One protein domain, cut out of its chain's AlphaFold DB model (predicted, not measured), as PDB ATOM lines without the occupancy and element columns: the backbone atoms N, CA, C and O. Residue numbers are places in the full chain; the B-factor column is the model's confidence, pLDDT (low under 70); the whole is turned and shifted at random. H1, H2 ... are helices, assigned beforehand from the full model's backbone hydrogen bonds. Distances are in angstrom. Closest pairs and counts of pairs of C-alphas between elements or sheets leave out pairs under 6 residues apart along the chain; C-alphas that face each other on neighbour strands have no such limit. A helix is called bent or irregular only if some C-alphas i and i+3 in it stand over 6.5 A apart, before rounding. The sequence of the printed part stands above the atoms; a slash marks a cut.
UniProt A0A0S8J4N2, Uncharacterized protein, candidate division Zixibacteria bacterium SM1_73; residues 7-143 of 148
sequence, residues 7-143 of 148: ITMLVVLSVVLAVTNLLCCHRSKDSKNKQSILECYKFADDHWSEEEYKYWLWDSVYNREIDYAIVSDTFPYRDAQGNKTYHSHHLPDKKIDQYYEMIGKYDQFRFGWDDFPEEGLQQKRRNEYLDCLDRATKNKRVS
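Overview. This is residues 7 to 143 of the 148 residues of an uncharacterized protein of candidate division Zixibacteria bacterium SM1_73 (UniProt A0A0S8J4N2). A very long straight helix, H1, makes the long axis; its residues 7 to 25 stick out as a bare arm, while H5 folds back side by side with its last part. Short helices H2, H3 and H4 and a looping stretch, residues 63 to 96, make a loose head near and beyond that end. The printed part has 137 residues, is all helix with five named helices in the order H1 to H5 and no named strand, and is extended: radius of gyration of the C-alphas 22.7 A, spans 86 by 29 by 22 A.

Arrangement. Start at H1, residues 7 to 47; its residues 30 to 47 alone touch H5, residues 124 to 141, at a shallow tilt of 10 degrees, opposite ways, closest at C-alphas 36 and 136, 5.6 A. H2, residues 50 to 62, touches H4, residues 107 to 112, with C-alphas 53 and 112 closest at 4.2 A. H3, residues 97 to 105, touches H4 only at the corner, C-alphas 103 and 109 being closest at 5.2 A. H3 also touches H5 residues 126 to 130 alone, at a steep tilt of 51 degrees; C-alphas 104 and 126 are closest at 5.9 A. H4 is irregular, C-alphas 108 and 111 being 7.1 A apart. Every O i to N i+4 pair is within hydrogen-bond range in H1 and H2, against 4 of 5 in H3, 13 of 14 in H5 and 0 of 2 in H4, where 2 of 3 O i to N i+3 pairs are.

Along the chain. Find C-alpha 7 at (36.163, 56.631, 97.976); from there H1 runs 61.4 A to C-alpha 47 at (71.474, 106.856, 95.519). H2 is 17.9 A long, H3 12.1 A and H4 10.4 A. H5 runs 25.4 A to C-alpha 141 at (66.141, 81.225, 103.013).

Size, cuts and confidence. The C-alphas farthest apart, 7 and 65, are 85.7 A apart. The printed part has no cut. The links H2 to H3 and H4 to H5 are long. Look for pLDDT under 70 at residue 8 and residues 20 to 29, 60 to 72, 117 to 122 and 139 to 143.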
ATOM      1  N   ILE A   7      35.053  56.388  97.049       70.19
ATOM      2  CA  ILE A   7      36.163  56.631  97.976       70.19
ATOM      3  C   ILE A   7      37.450  56.982  97.217       70.19
ATOM      4  O   ILE A   7      38.165  57.902  97.603       70.19
ATOM      5  N   THR A   8      37.737  56.304  96.102       69.81
ATOM      6  CA  THR A   8      38.944  56.564  95.304       69.81
ATOM      7  C   THR A   8      38.879  57.938  94.635       69.81
ATOM      8  O   THR A   8      39.896  58.614  94.528       69.81
ATOM      9  N   MET A   9      37.684  58.388  94.242       71.06
ATOM     10  CA  MET A   9      37.499  59.706  93.628       71.06
ATOM     11  C   MET A   9      37.687  60.853  94.638       71.06
ATOM     12  O   MET A   9      38.312  61.859  94.311       71.06
ATOM     13  N   LEU A  10      37.216  60.676  95.878       71.25
ATOM     14  CA  LEU A  10      37.392  61.646  96.967       71.25
ATOM     15  C   LEU A  10      38.862  61.810  97.380       71.25
ATOM     16  O   LEU A  10      39.307  62.934  97.609       71.25
ATOM     17  N   VAL A  11      39.626  60.713  97.430       73.31
ATOM     18  CA  VAL A  11      41.066  60.749  97.752       73.31
ATOM     19  C   VAL A  11      41.870  61.432  96.642       73.31
ATOM     20  O   VAL A  11      42.773  62.214  96.920       73.31
ATOM     21  N   VAL A  12      41.534  61.188  95.374       72.75
ATOM     22  CA  VAL A  12      42.210  61.866  94.256       72.75
ATOM     23  C   VAL A  12      41.914  63.368  94.272       72.75
ATOM     24  O   VAL A  12      42.826  64.169  94.085       72.75
ATOM     25  N   LEU A  13      40.671  63.769  94.553       75.00
ATOM     26  CA  LEU A  13      40.290  65.183  94.589       75.00
ATOM     27  C   LEU A  13      40.989  65.949  95.727       75.00
ATOM     28  O   LEU A  13      41.447  67.071  95.508       75.00
ATOM     29  N   SER A  14      41.119  65.348  96.914       72.44
ATOM     30  CA  SER A  14      41.805  65.977  98.052       72.44
ATOM     31  C   SER A  14      43.311  66.132  97.817       72.44
ATOM     32  O   SER A  14      43.870  67.185  98.131       72.44
ATOM     33  N   VAL A  15      43.957  65.139  97.195       73.19
ATOM     34  CA  VAL A  15      45.374  65.221  96.804       73.19
ATOM     35  C   VAL A  15      45.587  66.296  95.736       73.19
ATOM     36  O   VAL A  15      46.505  67.104  95.866       73.19
ATOM     37  N   VAL A  16      44.722  66.368  94.719       74.94
ATOM     38  CA  VAL A  16      44.811  67.401  93.670       74.94
ATOM     39  C   VAL A  16      44.665  68.800  94.268       74.94
ATOM     40  O   VAL A  16      45.516  69.646  94.006       74.94
ATOM     41  N   LEU A  17      43.662  69.023  95.127       71.06
ATOM     42  CA  LEU A  17      43.453  70.298  95.828       71.06
ATOM     43  C   LEU A  17      44.672  70.706  96.668       71.06
ATOM     44  O   LEU A  17      45.109  71.860  96.596       71.06
ATOM     45  N   ALA A  18      45.250  69.767  97.424       70.25
ATOM     46  CA  ALA A  18      46.439  70.016  98.235       70.25
ATOM     47  C   ALA A  18      47.645  70.423  97.372       70.25
ATOM     48  O   ALA A  18      48.309  71.418  97.675       70.25
ATOM     49  N   VAL A  19      47.887  69.715  96.265       71.00
ATOM     50  CA  VAL A  19      48.985  70.013  95.332       71.00
ATOM     51  C   VAL A  19      48.790  71.381  94.671       71.00
ATOM     52  O   VAL A  19      49.725  72.183  94.651       71.00
ATOM     53  N   THR A  20      47.581  71.713  94.203       69.31
ATOM     54  CA  THR A  20      47.307  73.043  93.627       69.31
ATOM     55  C   THR A  20      47.504  74.177  94.634       69.31
ATOM     56  O   THR A  20      48.081  75.206  94.279       69.31
ATOM     57  N   ASN A  21      47.101  73.993  95.895       65.50
ATOM     58  CA  ASN A  21      47.304  74.998  96.942       65.50
ATOM     59  C   ASN A  21      48.794  75.204  97.267       65.50
ATOM     60  O   ASN A  21      49.236  76.343  97.434       65.50
ATOM     61  N   LEU A  22      49.590  74.130  97.297       67.44
ATOM     62  CA  LEU A  22      51.043  74.194  97.500       67.44
ATOM     63  C   LEU A  22      51.758  74.955  96.371       67.44
ATOM     64  O   LEU A  22      52.551  75.859  96.647       67.44
ATOM     65  N   LEU A  23      51.435  74.648  95.111       65.12
ATOM     66  CA  LEU A  23      51.988  75.343  93.940       65.12
ATOM     67  C   LEU A  23      51.626  76.836  93.921       65.12
ATOM     68  O   LEU A  23      52.472  77.676  93.606       65.12
ATOM     69  N   CYS A  24      50.393  77.181  94.301       55.69
ATOM     70  CA  CYS A  24      49.939  78.571  94.344       55.69
ATOM     71  C   CYS A  24      50.682  79.383  95.425       55.69
ATOM     72  O   CYS A  24      51.159  80.494  95.172       55.69
ATOM     73  N   CYS A  25      50.870  78.792  96.609       60.56
ATOM     74  CA  CYS A  25      51.622  79.402  97.705       60.56
ATOM     75  C   CYS A  25      53.102  79.631  97.363       60.56
ATOM     76  O   CYS A  25      53.651  80.676  97.717       60.56
ATOM     77  N   HIS A  26      53.747  78.685  96.674       62.66
ATOM     78  CA  HIS A  26      55.150  78.820  96.271       62.66
ATOM     79  C   HIS A  26      55.340  79.972  95.274       62.66
ATOM     80  O   HIS A  26      56.103  80.904  95.536       62.66
ATOM     81  N   ARG A  27      54.533  79.996  94.205       63.12
ATOM     82  CA  ARG A  27      54.591  81.041  93.170       63.12
ATOM     83  C   ARG A  27      54.345  82.449  93.730       63.12
ATOM     84  O   ARG A  27      54.985  83.408  93.302       63.12
ATOM     85  N   SER A  28      53.440  82.579  94.705       68.19
ATOM     86  CA  SER A  28      53.176  83.858  95.376       68.19
ATOM     87  C   SER A  28      54.389  84.360  96.172       68.19
ATOM     88  O   SER A  28      54.719  85.544  96.104       68.19
ATOM     89  N   LYS A  29      55.102  83.480  96.884       69.56
ATOM     90  CA  LYS A  29      56.297  83.861  97.657       69.56
ATOM     91  C   LYS A  29      57.452  84.300  96.757       69.56
ATOM     92  O   LYS A  29      58.077  85.320  97.042       69.56
ATOM     93  N   ASP A  30      57.673  83.600  95.649       73.81
ATOM     94  CA  ASP A  30      58.728  83.958  94.694       73.81
ATOM     95  C   ASP A  30      58.495  85.338  94.073       73.81
ATOM     96  O   ASP A  30      59.423  86.143  93.978       73.81
ATOM     97  N   SER A  31      57.242  85.654  93.723       74.38
ATOM     98  CA  SER A  31      56.895  86.985  93.210       74.38
ATOM     99  C   SER A  31      57.149  88.102  94.226       74.38
ATOM    100  O   SER A  31      57.665  89.152  93.853       74.38
ATOM    101  N   LYS A  32      56.864  87.861  95.513       75.31
ATOM    102  CA  LYS A  32      57.087  88.844  96.584       75.31
ATOM    103  C   LYS A  32      58.572  89.093  96.822       75.31
ATOM    104  O   LYS A  32      58.987  90.241  96.882       75.31
ATOM    105  N   ASN A  33      59.381  88.035  96.880       79.56
ATOM    106  CA  ASN A  33      60.828  88.173  97.061       79.56
ATOM    107  C   ASN A  33      61.474  88.914  95.885       79.56
ATOM    108  O   ASN A  33      62.316  89.785  96.094       79.56
ATOM    109  N   LYS A  34      61.051  88.606  94.652       85.62
ATOM    110  CA  LYS A  34      61.524  89.317  93.459       85.62
ATOM    111  C   LYS A  34      61.162  90.803  93.505       85.62
ATOM    112  O   LYS A  34      61.995  91.632  93.161       85.62
ATOM    113  N   GLN A  35      59.952  91.127  93.958       87.56
ATOM    114  CA  GLN A  35      59.520  92.512  94.123       87.56
ATOM    115  C   GLN A  35      60.374  93.255  95.160       87.56
ATOM    116  O   GLN A  35      60.845  94.351  94.876       87.56
ATOM    117  N   SER A  36      60.651  92.639  96.311       87.88
ATOM    118  CA  SER A  36      61.500  93.249  97.343       87.88
ATOM    119  C   SER A  36      62.941  93.479  96.878       87.88
ATOM    120  O   SER A  36      63.523  94.506  97.200       87.88
ATOM    121  N   ILE A  37      63.524  92.564  96.093       91.62
ATOM    122  CA  ILE A  37      64.862  92.774  95.507       91.62
ATOM    123  C   ILE A  37      64.843  93.959  94.534       91.62
ATOM    124  O   ILE A  37      65.740  94.798  94.571       91.62
ATOM    125  N   LEU A  38      63.805  94.057  93.698       93.06
ATOM    126  CA  LEU A  38      63.661  95.155  92.741       93.06
ATOM    127  C   LEU A  38      63.528  96.520  93.437       93.06
ATOM    128  O   LEU A  38      64.052  97.511  92.938       93.06
ATOM    129  N   GLU A  39      62.873  96.573  94.596       94.25
ATOM    130  CA  GLU A  39      62.810  97.782  95.426       94.25
ATOM    131  C   GLU A  39      64.196  98.198  95.935       94.25
ATOM    132  O   GLU A  39      64.525  99.383  95.894       94.25
ATOM    133  N   CYS A  40      65.041  97.242  96.335       94.88
ATOM    134  CA  CYS A  40      66.424  97.537  96.717       94.88
ATOM    135  C   CYS A  40      67.261  98.024  95.525       94.88
ATOM    136  O   CYS A  40      68.075  98.928  95.681       94.88
ATOM    137  N   TYR A  41      67.064  97.452  94.333       95.81
ATOM    138  CA  TYR A  41      67.753  97.900  93.115       95.81
ATOM    139  C   TYR A  41      67.361  99.321  92.740       95.81
ATOM    140  O   TYR A  41      68.232 100.134  92.456       95.81
ATOM    141  N   LYS A  42      66.071  99.648  92.842       96.56
ATOM    142  CA  LYS A  42      65.598 101.016  92.642       96.56
ATOM    143  C   LYS A  42      66.231 101.986  93.644       96.56
ATOM    144  O   LYS A  42      66.686 103.046  93.249       96.56
ATOM    145  N   PHE A  43      66.309 101.602  94.918       96.12
ATOM    146  CA  PHE A  43      66.999 102.410  95.925       96.12
ATOM    147  C   PHE A  43      68.472 102.649  95.557       96.12
ATOM    148  O   PHE A  43      68.963 103.763  95.696       96.12
ATOM    149  N   ALA A  44      69.173 101.624  95.068       96.25
ATOM    150  CA  ALA A  44      70.545 101.788  94.602       96.25
ATOM    151  C   ALA A  44      70.636 102.699  93.369       96.25
ATOM    152  O   ALA A  44      71.530 103.529  93.311       96.25
ATOM    153  N   ASP A  45      69.708 102.595  92.416       96.62
ATOM    154  CA  ASP A  45      69.657 103.493  91.257       96.62
ATOM    155  C   ASP A  45      69.427 104.962  91.647       96.62
ATOM    156  O   ASP A  45      69.934 105.852  90.969       96.62
ATOM    157  N   ASP A  46      68.684 105.214  92.729       96.56
ATOM    158  CA  ASP A  46      68.370 106.562  93.213       96.56
ATOM    159  C   ASP A  46      69.532 107.203  94.007       96.56
ATOM    160  O   ASP A  46      69.597 108.427  94.105       96.56
ATOM    161  N   HIS A  47      70.439 106.397  94.575       95.12
ATOM    162  CA  HIS A  47      71.474 106.856  95.519       95.12
ATOM    163  C   HIS A  47      72.914 106.520  95.117       95.12
ATOM    164  O   HIS A  47      73.851 106.988  95.763       95.12
ATOM    165  N   TRP A  48      73.112 105.706  94.080       95.56
ATOM    166  CA  TRP A  48      74.427 105.346  93.563       95.56
ATOM    167  C   TRP A  48      74.582 105.791  92.109       95.56
ATOM    168  O   TRP A  48      73.827 105.373  91.227       95.56
ATOM    169  N   SER A  49      75.606 106.599  91.846       93.56
ATOM    170  CA  SER A  49      75.924 107.135  90.527       93.56
ATOM    171  C   SER A  49      77.196 106.510  89.957       93.56
ATOM    172  O   SER A  49      78.297 106.649  90.494       93.56
ATOM    173  N   GLU A  50      77.042 105.854  88.804       91.69
ATOM    174  CA  GLU A  50      78.168 105.348  88.014       91.69
ATOM    175  C   GLU A  50      79.071 106.484  87.535       91.69
ATOM    176  O   GLU A  50      80.288 106.327  87.455       91.69
ATOM    177  N   GLU A  51      78.467 107.626  87.214       89.38
ATOM    178  CA  GLU A  51      79.174 108.808  86.741       89.38
ATOM    179  C   GLU A  51      80.050 109.399  87.845       89.38
ATOM    180  O   GLU A  51      81.232 109.626  87.606       89.38
ATOM    181  N   GLU A  52      79.525 109.532  89.065       88.50
ATOM    182  CA  GLU A  52      80.296 110.001  90.226       88.50
ATOM    183  C   GLU A  52      81.429 109.032  90.570       88.50
ATOM    184  O   GLU A  52      82.567 109.439  90.805       88.50
ATOM    185  N   TYR A  53      81.162 107.722  90.512       88.69
ATOM    186  CA  TYR A  53      82.204 106.717  90.700       88.69
ATOM    187  C   TYR A  53      83.325 106.844  89.656       88.69
ATOM    188  O   TYR A  53      84.507 106.814  90.007       88.69
ATOM    189  N   LYS A  54      82.978 107.016  88.375       86.00
ATOM    190  CA  LYS A  54      83.956 107.217  87.294       86.00
ATOM    191  C   LYS A  54      84.695 108.544  87.427       86.00
ATOM    192  O   LYS A  54      85.896 108.586  87.165       86.00
ATOM    193  N   TYR A  55      84.014 109.599  87.860       83.62
ATOM    194  CA  TYR A  55      84.638 110.884  88.148       83.62
ATOM    195  C   TYR A  55      85.652 110.757  89.287       83.62
ATOM    196  O   TYR A  55      86.782 111.217  89.151       83.62
ATOM    197  N   TRP A  56      85.312 110.046  90.364       83.00
ATOM    198  CA  TRP A  56      86.251 109.752  91.446       83.00
ATOM    199  C   TRP A  56      87.439 108.895  90.984       83.00
ATOM    200  O   TRP A  56      88.580 109.163  91.371       83.00
ATOM    201  N   LEU A  57      87.211 107.874  90.150       79.62
ATOM    202  CA  LEU A  57      88.303 107.098  89.548       79.62
ATOM    203  C   LEU A  57      89.244 108.006  88.755       79.62
ATOM    204  O   LEU A  57      90.461 107.861  88.847       79.62
ATOM    205  N   TRP A  58      88.685 108.958  88.012       76.25
ATOM    206  CA  TRP A  58      89.469 109.933  87.274       76.25
ATOM    207  C   TRP A  58      90.240 110.863  88.220       76.25
ATOM    208  O   TRP A  58      91.457 110.941  88.110       76.25
ATOM    209  N   ASP A  59      89.588 111.487  89.202       74.38
ATOM    210  CA  ASP A  59      90.207 112.424  90.152       74.38
ATOM    211  C   ASP A  59      91.313 111.776  91.007       74.38
ATOM    212  O   ASP A  59      92.437 112.281  91.080       74.38
ATOM    213  N   SER A  60      91.028 110.609  91.593       68.38
ATOM    214  CA  SER A  60      91.956 109.884  92.476       68.38
ATOM    215  C   SER A  60      93.239 109.425  91.776       68.38
ATOM    216  O   SER A  60      94.264 109.213  92.435       68.38
ATOM    217  N   VAL A  61      93.191 109.289  90.450       64.00
ATOM    218  CA  VAL A  61      94.305 108.854  89.607       64.00
ATOM    219  C   VAL A  61      94.990 110.048  88.936       64.00
ATOM    220  O   VAL A  61      96.219 110.103  88.905       64.00
ATOM    221  N   TYR A  62      94.222 111.013  88.425       59.84
ATOM    222  CA  TYR A  62      94.722 112.141  87.633       59.84
ATOM    223  C   TYR A  62      95.475 113.165  88.493       59.84
ATOM    224  O   TYR A  62      96.546 113.627  88.104       59.84
ATOM    225  N   ASN A  63      95.005 113.440  89.716       58.59
ATOM    226  CA  ASN A  63      95.693 114.342  90.651       58.59
ATOM    227  C   ASN A  63      96.911 113.699  91.359       58.59
ATOM    228  O   ASN A  63      97.562 114.345  92.180       58.59
ATOM    229  N   ARG A  64      97.243 112.435  91.039       56.44
ATOM    230  CA  ARG A  64      98.356 111.656  91.618       56.44
ATOM    231  C   ARG A  64      99.441 111.246  90.611       56.44
ATOM    232  O   ARG A  64     100.104 110.233  90.807       56.44
ATOM    233  N   GLU A  65      99.704 112.077  89.600       57.97
ATOM    234  CA  GLU A  65     100.966 112.005  88.835       57.97
ATOM    235  C   GLU A  65     101.079 110.748  87.925       57.97
ATOM    236  O   GLU A  65     102.133 110.117  87.834       57.97
ATOM    237  N   ILE A  66      99.995 110.348  87.234       51.34
ATOM    238  CA  ILE A  66     100.016 109.256  86.234       51.34
ATOM    239  C   ILE A  66      99.520 109.740  84.860       51.34
ATOM    240  O   ILE A  66      98.403 110.219  84.714       51.34
ATOM    241  N   ASP A  67     100.352 109.515  83.839       49.78
ATOM    242  CA  ASP A  67     100.224 109.928  82.425       49.78
ATOM    243  C   ASP A  67      99.123 109.194  81.613       49.78
ATOM    244  O   ASP A  67      99.062 109.284  80.391       49.78
ATOM    245  N   TYR A  68      98.241 108.428  82.266       50.50
ATOM    246  CA  TYR A  68      97.176 107.677  81.593       50.50
ATOM    247  C   TYR A  68      95.864 107.827  82.357       50.50
ATOM    248  O   TYR A  68      95.707 107.306  83.459       50.50
ATOM    249  N   ALA A  69      94.920 108.540  81.741       50.69
ATOM    250  CA  ALA A  69      93.545 108.662  82.197       50.69
ATOM    251  C   ALA A  69      92.936 107.264  82.388       50.69
ATOM    252  O   ALA A  69      92.714 106.531  81.422       50.69
ATOM    253  N   ILE A  70      92.685 106.880  83.638       55.38
ATOM    254  CA  ILE A  70      91.980 105.640  83.953       55.38
ATOM    255  C   ILE A  70      90.498 105.886  83.678       55.38
ATOM    256  O   ILE A  70      89.819 106.590  84.415       55.38
ATOM    257  N   VAL A  71      90.010 105.330  82.567       59.09
ATOM    258  CA  VAL A  71      88.590 105.385  82.167       59.09
ATOM    259  C   VAL A  71      87.823 104.163  82.695       59.09
ATOM    260  O   VAL A  71      86.605 104.073  82.571       59.09
ATOM    261  N   SER A  72      88.531 103.193  83.280       68.19
ATOM    262  CA  SER A  72      87.934 101.965  83.791       68.19
ATOM    263  C   SER A  72      88.765 101.366  84.919       68.19
ATOM    264  O   SER A  72      89.988 101.308  84.862       68.19
ATOM    265  N   ASP A  73      88.059 100.821  85.897       71.94
ATOM    266  CA  ASP A  73      88.533  99.904  86.935       71.94
ATOM    267  C   ASP A  73      89.270  98.640  86.423       71.94
ATOM    268  O   ASP A  73      89.835  97.889  87.215       71.94
ATOM    269  N   THR A  74      89.325  98.407  85.109       73.50
ATOM    270  CA  THR A  74      90.164  97.373  84.480       73.50
ATOM    271  C   THR A  74      91.610  97.816  84.239       73.50
ATOM    272  O   THR A  74      92.480  96.974  83.993       73.50
ATOM    273  N   PHE A  75      91.901  99.118  84.322       71.69
ATOM    274  CA  PHE A  75      93.246  99.639  84.106       71.69
ATOM    275  C   PHE A  75      94.098  99.588  85.384       71.69
ATOM    276  O   PHE A  75      93.596  99.773  86.493       71.69
ATOM    277  N   PRO A  76      95.413  99.351  85.245       72.88
ATOM    278  CA  PRO A  76      96.332  99.411  86.373       72.88
ATOM    279  C   PRO A  76      96.522 100.843  86.883       72.88
ATOM    280  O   PRO A  76      96.727 101.753  86.083       72.88
ATOM    281  N   TYR A  77      96.588 101.013  88.204       74.75
ATOM    282  CA  TYR A  77      96.922 102.277  88.874       74.75
ATOM    283  C   TYR A  77      98.192 102.132  89.728       74.75
ATOM    284  O   TYR A  77      98.702 101.021  89.903       74.75
ATOM    285  N   ARG A  78      98.747 103.240  90.241       72.06
ATOM    286  CA  ARG A  78      99.844 103.196  91.226       72.06
ATOM    287  C   ARG A  78      99.304 103.402  92.634       72.06
ATOM    288  O   ARG A  78      98.527 104.325  92.867       72.06
ATOM    289  N   ASP A  79      99.710 102.546  93.565       74.00
ATOM    290  CA  ASP A  79      99.401 102.734  94.983       74.00
ATOM    291  C   ASP A  79     100.216 103.889  95.600       74.00
ATOM    292  O   ASP A  79     101.014 104.549  94.933       74.00
ATOM    293  N   ALA A  80     100.025 104.143  96.898       72.12
ATOM    294  CA  ALA A  80     100.756 105.187  97.621       72.12
ATOM    295  C   ALA A  80     102.279 104.945  97.683       72.12
ATOM    296  O   ALA A  80     103.029 105.843  98.054       72.12
ATOM    297  N   GLN A  81     102.736 103.740  97.338       78.94
ATOM    298  CA  GLN A  81     104.136 103.332  97.292       78.94
ATOM    299  C   GLN A  81     104.693 103.358  95.858       78.94
ATOM    300  O   GLN A  81     105.855 103.014  95.644       78.94
ATOM    301  N   GLY A  82     103.886 103.767  94.872       75.12
ATOM    302  CA  GLY A  82     104.266 103.841  93.464       75.12
ATOM    303  C   GLY A  82     104.226 102.499  92.724       75.12
ATOM    304  O   GLY A  82     104.570 102.459  91.533       75.12
ATOM    305  N   ASN A  83     103.793 101.411  93.372       80.00
ATOM    306  CA  ASN A  83     103.720 100.087  92.756       80.00
ATOM    307  C   ASN A  83     102.495  99.974  91.853       80.00
ATOM    308  O   ASN A  83     101.408 100.444  92.184       80.00
ATOM    309  N   LYS A  84     102.665  99.298  90.711       79.12
ATOM    310  CA  LYS A  84     101.565  99.007  89.789       79.12
ATOM    311  C   LYS A  84     100.621  97.983  90.424       79.12
ATOM    312  O   LYS A  84     101.028  96.854  90.690       79.12
ATOM    313  N   THR A  85      99.370  98.369  90.610       78.50
ATOM    314  CA  THR A  85      98.306  97.559  91.208       78.50
ATOM    315  C   THR A  85      97.031  97.633  90.354       78.50
ATOM    316  O   THR A  85      96.987  98.356  89.358       78.50
ATOM    317  N   TYR A  86      96.017  96.843  90.702       78.06
ATOM    318  CA  TYR A  86      94.752  96.713  89.974       78.06
ATOM    319  C   TYR A  86      93.579  96.776  90.947       78.06
ATOM    320  O   TYR A  86      93.701  96.359  92.103       78.06
ATOM    321  N   HIS A  87      92.426  97.260  90.480       79.69
ATOM    322  CA  HIS A  87      91.200  97.110  91.252       79.69
ATOM    323  C   HIS A  87      90.856  95.628  91.378       79.69
ATOM    324  O   HIS A  87      91.065  94.826  90.468       79.69
ATOM    325  N   SER A  88      90.337  95.259  92.544       80.38
ATOM    326  CA  SER A  88      90.031  93.862  92.846       80.38
ATOM    327  C   SER A  88      88.821  93.336  92.069       80.38
ATOM    328  O   SER A  88      88.705  92.131  91.858       80.38
ATOM    329  N   HIS A  89      87.913  94.231  91.674       84.81
ATOM    330  CA  HIS A  89      86.648  93.905  91.023       84.81
ATOM    331  C   HIS A  89      86.349  94.911  89.914       84.81
ATOM    332  O   HIS A  89      86.803  96.052  89.975       84.81
ATOM    333  N   HIS A  90      85.563  94.471  88.933       87.44
ATOM    334  CA  HIS A  90      85.088  95.286  87.822       87.44
ATOM    335  C   HIS A  90      83.574  95.480  87.926       87.44
ATOM    336  O   HIS A  90      82.850  94.523  88.224       87.44
ATOM    337  N   LEU A  91      83.105  96.700  87.689       89.62
ATOM    338  CA  LEU A  91      81.695  97.031  87.590       89.62
ATOM    339  C   LEU A  91      81.137  96.521  86.250       89.62
ATOM    340  O   LEU A  91      81.591  96.969  85.202       89.62
ATOM    341  N   PRO A  92      80.148  95.613  86.244       91.06
ATOM    342  CA  PRO A  92      79.557  95.126  85.002       91.06
ATOM    343  C   PRO A  92      78.889  96.244  84.188       91.06
ATOM    344  O   PRO A  92      78.123  97.024  84.740       91.06
ATOM    345  N   ASP A  93      79.041  96.235  82.860       88.81
ATOM    346  CA  ASP A  93      78.399  97.222  81.963       88.81
ATOM    347  C   ASP A  93      76.860  97.215  82.016       88.81
ATOM    348  O   ASP A  93      76.188  98.151  81.585       88.81
ATOM    349  N   LYS A  94      76.269  96.105  82.471       92.62
ATOM    350  CA  LYS A  94      74.818  95.932  82.566       92.62
ATOM    351  C   LYS A  94      74.404  95.899  84.027       92.62
ATOM    352  O   LYS A  94      74.959  95.121  84.798       92.62
ATOM    353  N   LYS A  95      73.330  96.621  84.359       92.81
ATOM    354  CA  LYS A  95      72.661  96.608  85.672       92.81
ATOM    355  C   LYS A  95      71.907  95.293  85.944       92.81
ATOM    356  O   LYS A  95      70.683  95.260  86.039       92.81
ATOM    357  N   ILE A  96      72.643  94.186  85.992       93.00
ATOM    358  CA  ILE A  96      72.167  92.851  86.388       93.00
ATOM    359  C   ILE A  96      72.426  92.615  87.882       93.00
ATOM    360  O   ILE A  96      73.132  93.395  88.510       93.00
ATOM    361  N   ASP A  97      71.939  91.511  88.453       92.25
ATOM    362  CA  ASP A  97      72.129  91.182  89.877       92.25
ATOM    363  C   ASP A  97      73.595  91.315  90.344       92.25
ATOM    364  O   ASP A  97      73.858  91.812  91.437       92.25
ATOM    365  N   GLN A  98      74.558  90.943  89.491       92.62
ATOM    366  CA  GLN A  98      75.989  91.091  89.775       92.62
ATOM    367  C   GLN A  98      76.423  92.556  89.936       92.62
ATOM    368  O   GLN A  98      77.224  92.843  90.819       92.62
ATOM    369  N   TYR A  99      75.899  93.482  89.128       94.50
ATOM    370  CA  TYR A  99      76.185  94.919  89.251       94.50
ATOM    371  C   TYR A  99      75.755  95.438  90.621       94.50
ATOM    372  O   TYR A  99      76.529  96.062  91.342       94.50
ATOM    373  N   TYR A 100      74.536  95.081  91.012       94.88
ATOM    374  CA  TYR A 100      73.952  95.450  92.291       94.88
ATOM    375  C   TYR A 100      74.693  94.809  93.475       94.88
ATOM    376  O   TYR A 100      74.839  95.436  94.527       94.88
ATOM    377  N   GLU A 101      75.221  93.592  93.319       92.00
ATOM    378  CA  GLU A 101      76.118  93.000  94.315       92.00
ATOM    379  C   GLU A 101      77.434  93.782  94.418       92.00
ATOM    380  O   GLU A 101      77.896  94.038  95.532       92.00
ATOM    381  N   MET A 102      78.023  94.190  93.286       93.31
ATOM    382  CA  MET A 102      79.307  94.893  93.275       93.31
ATOM    383  C   MET A 102      79.233  96.188  94.092       93.31
ATOM    384  O   MET A 102      79.976  96.328  95.068       93.31
ATOM    385  N   ILE A 103      78.291  97.078  93.762       94.25
ATOM    386  CA  ILE A 103      78.176  98.420  94.366       94.25
ATOM    387  C   ILE A 103      77.882  98.407  95.876       94.25
ATOM    388  O   ILE A 103      78.229  99.349  96.591       94.25
ATOM    389  N   GLY A 104      77.267  97.334  96.385       91.75
ATOM    390  CA  GLY A 104      77.016  97.160  97.816       91.75
ATOM    391  C   GLY A 104      78.167  96.477  98.549       91.75
ATOM    392  O   GLY A 104      78.524  96.861  99.664       91.75
ATOM    393  N   LYS A 105      78.767  95.444  97.957       90.00
ATOM    394  CA  LYS A 105      79.662  94.529  98.678       90.00
ATOM    395  C   LYS A 105      81.099  95.023  98.774       90.00
ATOM    396  O   LYS A 105      81.727  94.818  99.812       90.00
ATOM    397  N   TYR A 106      81.619  95.687  97.744       90.06
ATOM    398  CA  TYR A 106      83.036  96.055  97.708       90.06
ATOM    399  C   TYR A 106      83.255  97.527  98.026       90.06
ATOM    400  O   TYR A 106      82.628  98.412  97.453       90.06
ATOM    401  N   ASP A 107      84.205  97.778  98.927       86.06
ATOM    402  CA  ASP A 107      84.532  99.115  99.427       86.06
ATOM    403  C   ASP A 107      85.004 100.070  98.320       86.06
ATOM    404  O   ASP A 107      84.729 101.261  98.374       86.06
ATOM    405  N   GLN A 108      85.625  99.541  97.262       85.06
ATOM    406  CA  GLN A 108      86.055 100.331  96.106       85.06
ATOM    407  C   GLN A 108      84.907 101.049  95.377       85.06
ATOM    408  O   GLN A 108      85.167 102.042  94.714       85.06
ATOM    409  N   PHE A 109      83.659 100.584  95.494       90.31
ATOM    410  CA  PHE A 109      82.504 101.220  94.847       90.31
ATOM    411  C   PHE A 109      81.770 102.200  95.768       90.31
ATOM    412  O   PHE A 109      80.760 102.777  95.366       90.31
ATOM    413  N   ARG A 110      82.269 102.422  96.995       89.31
ATOM    414  CA  ARG A 110      81.625 103.330  97.955       89.31
ATOM    415  C   ARG A 110      81.524 104.773  97.449       89.31
ATOM    416  O   ARG A 110      80.615 105.485  97.835       89.31
ATOM    417  N   PHE A 111      82.449 105.168  96.576       86.81
ATOM    418  CA  PHE A 111      82.577 106.525  96.046       86.81
ATOM    419  C   PHE A 111      81.441 106.930  95.104       86.81
ATOM    420  O   PHE A 111      81.288 108.110  94.834       86.81
ATOM    421  N   GLY A 112      80.667 105.966  94.599       90.81
ATOM    422  CA  GLY A 112      79.479 106.270  93.804       90.81
ATOM    423  C   GLY A 112      78.234 106.568  94.641       90.81
ATOM    424  O   GLY A 112      77.245 107.004  94.067       90.81
ATOM    425  N   TRP A 113      78.238 106.318  95.957       93.50
ATOM    426  CA  TRP A 113      77.085 106.637  96.808       93.50
ATOM    427  C   TRP A 113      77.031 108.139  97.107       93.50
ATOM    428  O   TRP A 113      78.057 108.752  97.395       93.50
ATOM    429  N   ASP A 114      75.829 108.713  97.057       91.69
ATOM    430  CA  ASP A 114      75.574 110.152  97.232       91.69
ATOM    431  C   ASP A 114      75.916 110.703  98.630       91.69
ATOM    432  O   ASP A 114      76.047 111.914  98.802       91.69
ATOM    433  N   ASP A 115      76.089 109.828  99.621       86.69
ATOM    434  CA  ASP A 115      76.506 110.157 100.985       86.69
ATOM    435  C   ASP A 115      78.034 110.137 101.174       86.69
ATOM    436  O   ASP A 115      78.541 110.377 102.270       86.69
ATOM    437  N   PHE A 116      78.811 109.884 100.121       79.31
ATOM    438  CA  PHE A 116      80.268 109.967 100.163       79.31
ATOM    439  C   PHE A 116      80.757 111.379  99.764       79.31
ATOM    440  O   PHE A 116      80.309 111.885  98.737       79.31
ATOM    441  N   PRO A 117      81.706 112.035 100.478       67.81
ATOM    442  CA  PRO A 117      82.493 111.609 101.637       67.81
ATOM    443  C   PRO A 117      81.967 112.209 102.957       67.81
ATOM    444  O   PRO A 117      82.770 112.766 103.713       67.81
ATOM    445  N   GLU A 118      80.650 112.193 103.206       64.81
ATOM    446  CA  GLU A 118      80.053 112.835 104.390       64.81
ATOM    447  C   GLU A 118      80.864 112.474 105.646       64.81
ATOM    448  O   GLU A 118      81.214 111.310 105.845       64.81
ATOM    449  N   GLU A 119      81.279 113.489 106.420       52.56
ATOM    450  CA  GLU A 119      82.263 113.362 107.501       52.56
ATOM    451  C   GLU A 119      81.785 112.378 108.578       52.56
ATOM    452  O   GLU A 119      81.134 112.716 109.566       52.56
ATOM    453  N   GLY A 120      82.111 111.112 108.365       54.44
ATOM    454  CA  GLY A 120      81.692 110.014 109.203       54.44
ATOM    455  C   GLY A 120      81.828 108.721 108.422       54.44
ATOM    456  O   GLY A 120      81.372 108.592 107.297       54.44
ATOM    457  N   LEU A 121      82.401 107.692 109.038       55.00
ATOM    458  CA  LEU A 121      82.461 106.329 108.485       55.00
ATOM    459  C   LEU A 121      81.069 105.697 108.247       55.00
ATOM    460  O   LEU A 121      80.959 104.497 107.990       55.00
ATOM    461  N   GLN A 122      79.995 106.474 108.379       59.97
ATOM    462  CA  GLN A 122      78.620 106.055 108.217       59.97
ATOM    463  C   GLN A 122      78.265 106.131 106.733       59.97
ATOM    464  O   GLN A 122      77.646 107.080 106.280       59.97
ATOM    465  N   GLN A 123      78.653 105.095 105.986       76.56
ATOM    466  CA  GLN A 123      78.174 104.819 104.623       76.56
ATOM    467  C   GLN A 123      76.697 104.400 104.690       76.56
ATOM    468  O   GLN A 123      76.341 103.236 104.474       76.56
ATOM    469  N   LYS A 124      75.851 105.323 105.145       88.25
ATOM    470  CA  LYS A 124      74.468 105.097 105.549       88.25
ATOM    471  C   LYS A 124      73.666 104.493 104.405       88.25
ATOM    472  O   LYS A 124      72.990 103.492 104.622       88.25
ATOM    473  N   ARG A 125      73.792 105.031 103.195       90.94
ATOM    474  CA  ARG A 125      73.065 104.579 102.001       90.94
ATOM    475  C   ARG A 125      73.480 103.192 101.570       90.94
ATOM    476  O   ARG A 125      72.634 102.320 101.380       90.94
ATOM    477  N   ARG A 126      74.788 102.950 101.518       91.50
ATOM    478  CA  ARG A 126      75.331 101.621 101.238       91.50
ATOM    479  C   ARG A 126      74.837 100.590 102.258       91.50
ATOM    480  O   ARG A 126      74.455  99.485 101.874       91.50
ATOM    481  N   ASN A 127      74.813 100.942 103.541       91.00
ATOM    482  CA  ASN A 127      74.334 100.056 104.603       91.00
ATOM    483  C   ASN A 127      72.817  99.823 104.519       91.00
ATOM    484  O   ASN A 127      72.383  98.676 104.586       91.00
ATOM    485  N   GLU A 128      72.016 100.868 104.287       93.06
ATOM    486  CA  GLU A 128      70.565 100.764 104.053       93.06
ATOM    487  C   GLU A 128      70.253  99.829 102.877       93.06
ATOM    488  O   GLU A 128      69.348  98.988 102.951       93.06
ATOM    489  N   TYR A 129      71.043  99.927 101.808       94.12
ATOM    490  CA  TYR A 129      70.951  99.051 100.651       94.12
ATOM    491  C   TYR A 129      71.297  97.590 100.988       94.12
ATOM    492  O   TYR A 129      70.541  96.677 100.642       94.12
ATOM    493  N   LEU A 130      72.399  97.351 101.704       91.88
ATOM    494  CA  LEU A 130      72.793  96.007 102.138       91.88
ATOM    495  C   LEU A 130      71.751  95.377 103.076       91.88
ATOM    496  O   LEU A 130      71.411  94.205 102.905       91.88
ATOM    497  N   ASP A 131      71.180  96.153 103.996       92.06
ATOM    498  CA  ASP A 131      70.100  95.713 104.885       92.06
ATOM    499  C   ASP A 131      68.802  95.426 104.116       92.06
ATOM    500  O   ASP A 131      68.035  94.521 104.466       92.06
ATOM    501  N   CYS A 132      68.521  96.183 103.052       92.12
ATOM    502  CA  CYS A 132      67.422  95.887 102.133       92.12
ATOM    503  C   CYS A 132      67.627  94.520 101.458       92.12
ATOM    504  O   CYS A 132      66.738  93.661 101.520       92.12
ATOM    505  N   LEU A 133      68.814  94.282 100.889       91.75
ATOM    506  CA  LEU A 133      69.152  93.014 100.237       91.75
ATOM    507  C   LEU A 133      69.144  91.828 101.205       91.75
ATOM    508  O   LEU A 133      68.619  90.762 100.873       91.75
ATOM    509  N   ASP A 134      69.696  91.983 102.405       90.75
ATOM    510  CA  ASP A 134      69.716  90.921 103.412       90.75
ATOM    511  C   ASP A 134      68.291  90.533 103.833       90.75
ATOM    512  O   ASP A 134      67.951  89.348 103.854       90.75
ATOM    513  N   ARG A 135      67.399  91.507 104.047       87.69
ATOM    514  CA  ARG A 135      65.977  91.231 104.325       87.69
ATOM    515  C   ARG A 135      65.287  90.524 103.157       87.69
ATOM    516  O   ARG A 135      64.606  89.516 103.368       87.69
ATOM    517  N   ALA A 136      65.487  91.002 101.930       86.62
ATOM    518  CA  ALA A 136      64.879  90.412 100.740       86.62
ATOM    519  C   ALA A 136      65.374  88.971 100.484       86.62
ATOM    520  O   ALA A 136      64.600  88.094 100.092       86.62
ATOM    521  N   THR A 137      66.649  88.692 100.768       83.62
ATOM    522  CA  THR A 137      67.260  87.367 100.577       83.62
ATOM    523  C   THR A 137      67.021  86.409 101.747       83.62
ATOM    524  O   THR A 137      66.863  85.206 101.520       83.62
ATOM    525  N   LYS A 138      66.907  86.886 102.991       78.94
ATOM    526  CA  LYS A 138      66.502  86.057 104.142       78.94
ATOM    527  C   LYS A 138      65.084  85.517 103.985       78.94
ATOM    528  O   LYS A 138      64.862  84.336 104.256       78.94
ATOM    529  N   ASN A 139      64.162  86.301 103.425       63.59
ATOM    530  CA  ASN A 139      62.819  85.820 103.072       63.59
ATOM    531  C   ASN A 139      62.846  84.631 102.084       63.59
ATOM    532  O   ASN A 139      61.942  83.791 102.092       63.59
ATOM    533  N   LYS A 140      63.913  84.494 101.280       62.12
ATOM    534  CA  LYS A 140      64.163  83.328 100.415       62.12
ATOM    535  C   LYS A 140      64.669  82.110 101.202       62.12
ATOM    536  O   LYS A 140      64.282  80.987 100.890       62.12
ATOM    537  N   ARG A 141      65.508  82.310 102.230       54.94
ATOM    538  CA  ARG A 141      66.141  81.225 103.013       54.94
ATOM    539  C   ARG A 141      65.242  80.592 104.077       54.94
ATOM    540  O   ARG A 141      65.452  79.433 104.399       54.94
ATOM    541  N   VAL A 142      64.228  81.294 104.588       55.53
ATOM    542  CA  VAL A 142      63.297  80.756 105.612       55.53
ATOM    543  C   VAL A 142      62.267  79.763 105.020       55.53
ATOM    544  O   VAL A 142      61.440  79.202 105.731       55.53
ATOM    545  N   SER A 143      62.312  79.496 103.709       50.62
ATOM    546  CA  SER A 143      61.341  78.645 103.002       50.62
ATOM    547  C   SER A 143      61.833  77.240 102.586       50.62
ATOM    548  O   SER A 143      61.374  76.752 101.554       50.62
TER     549      SER A 143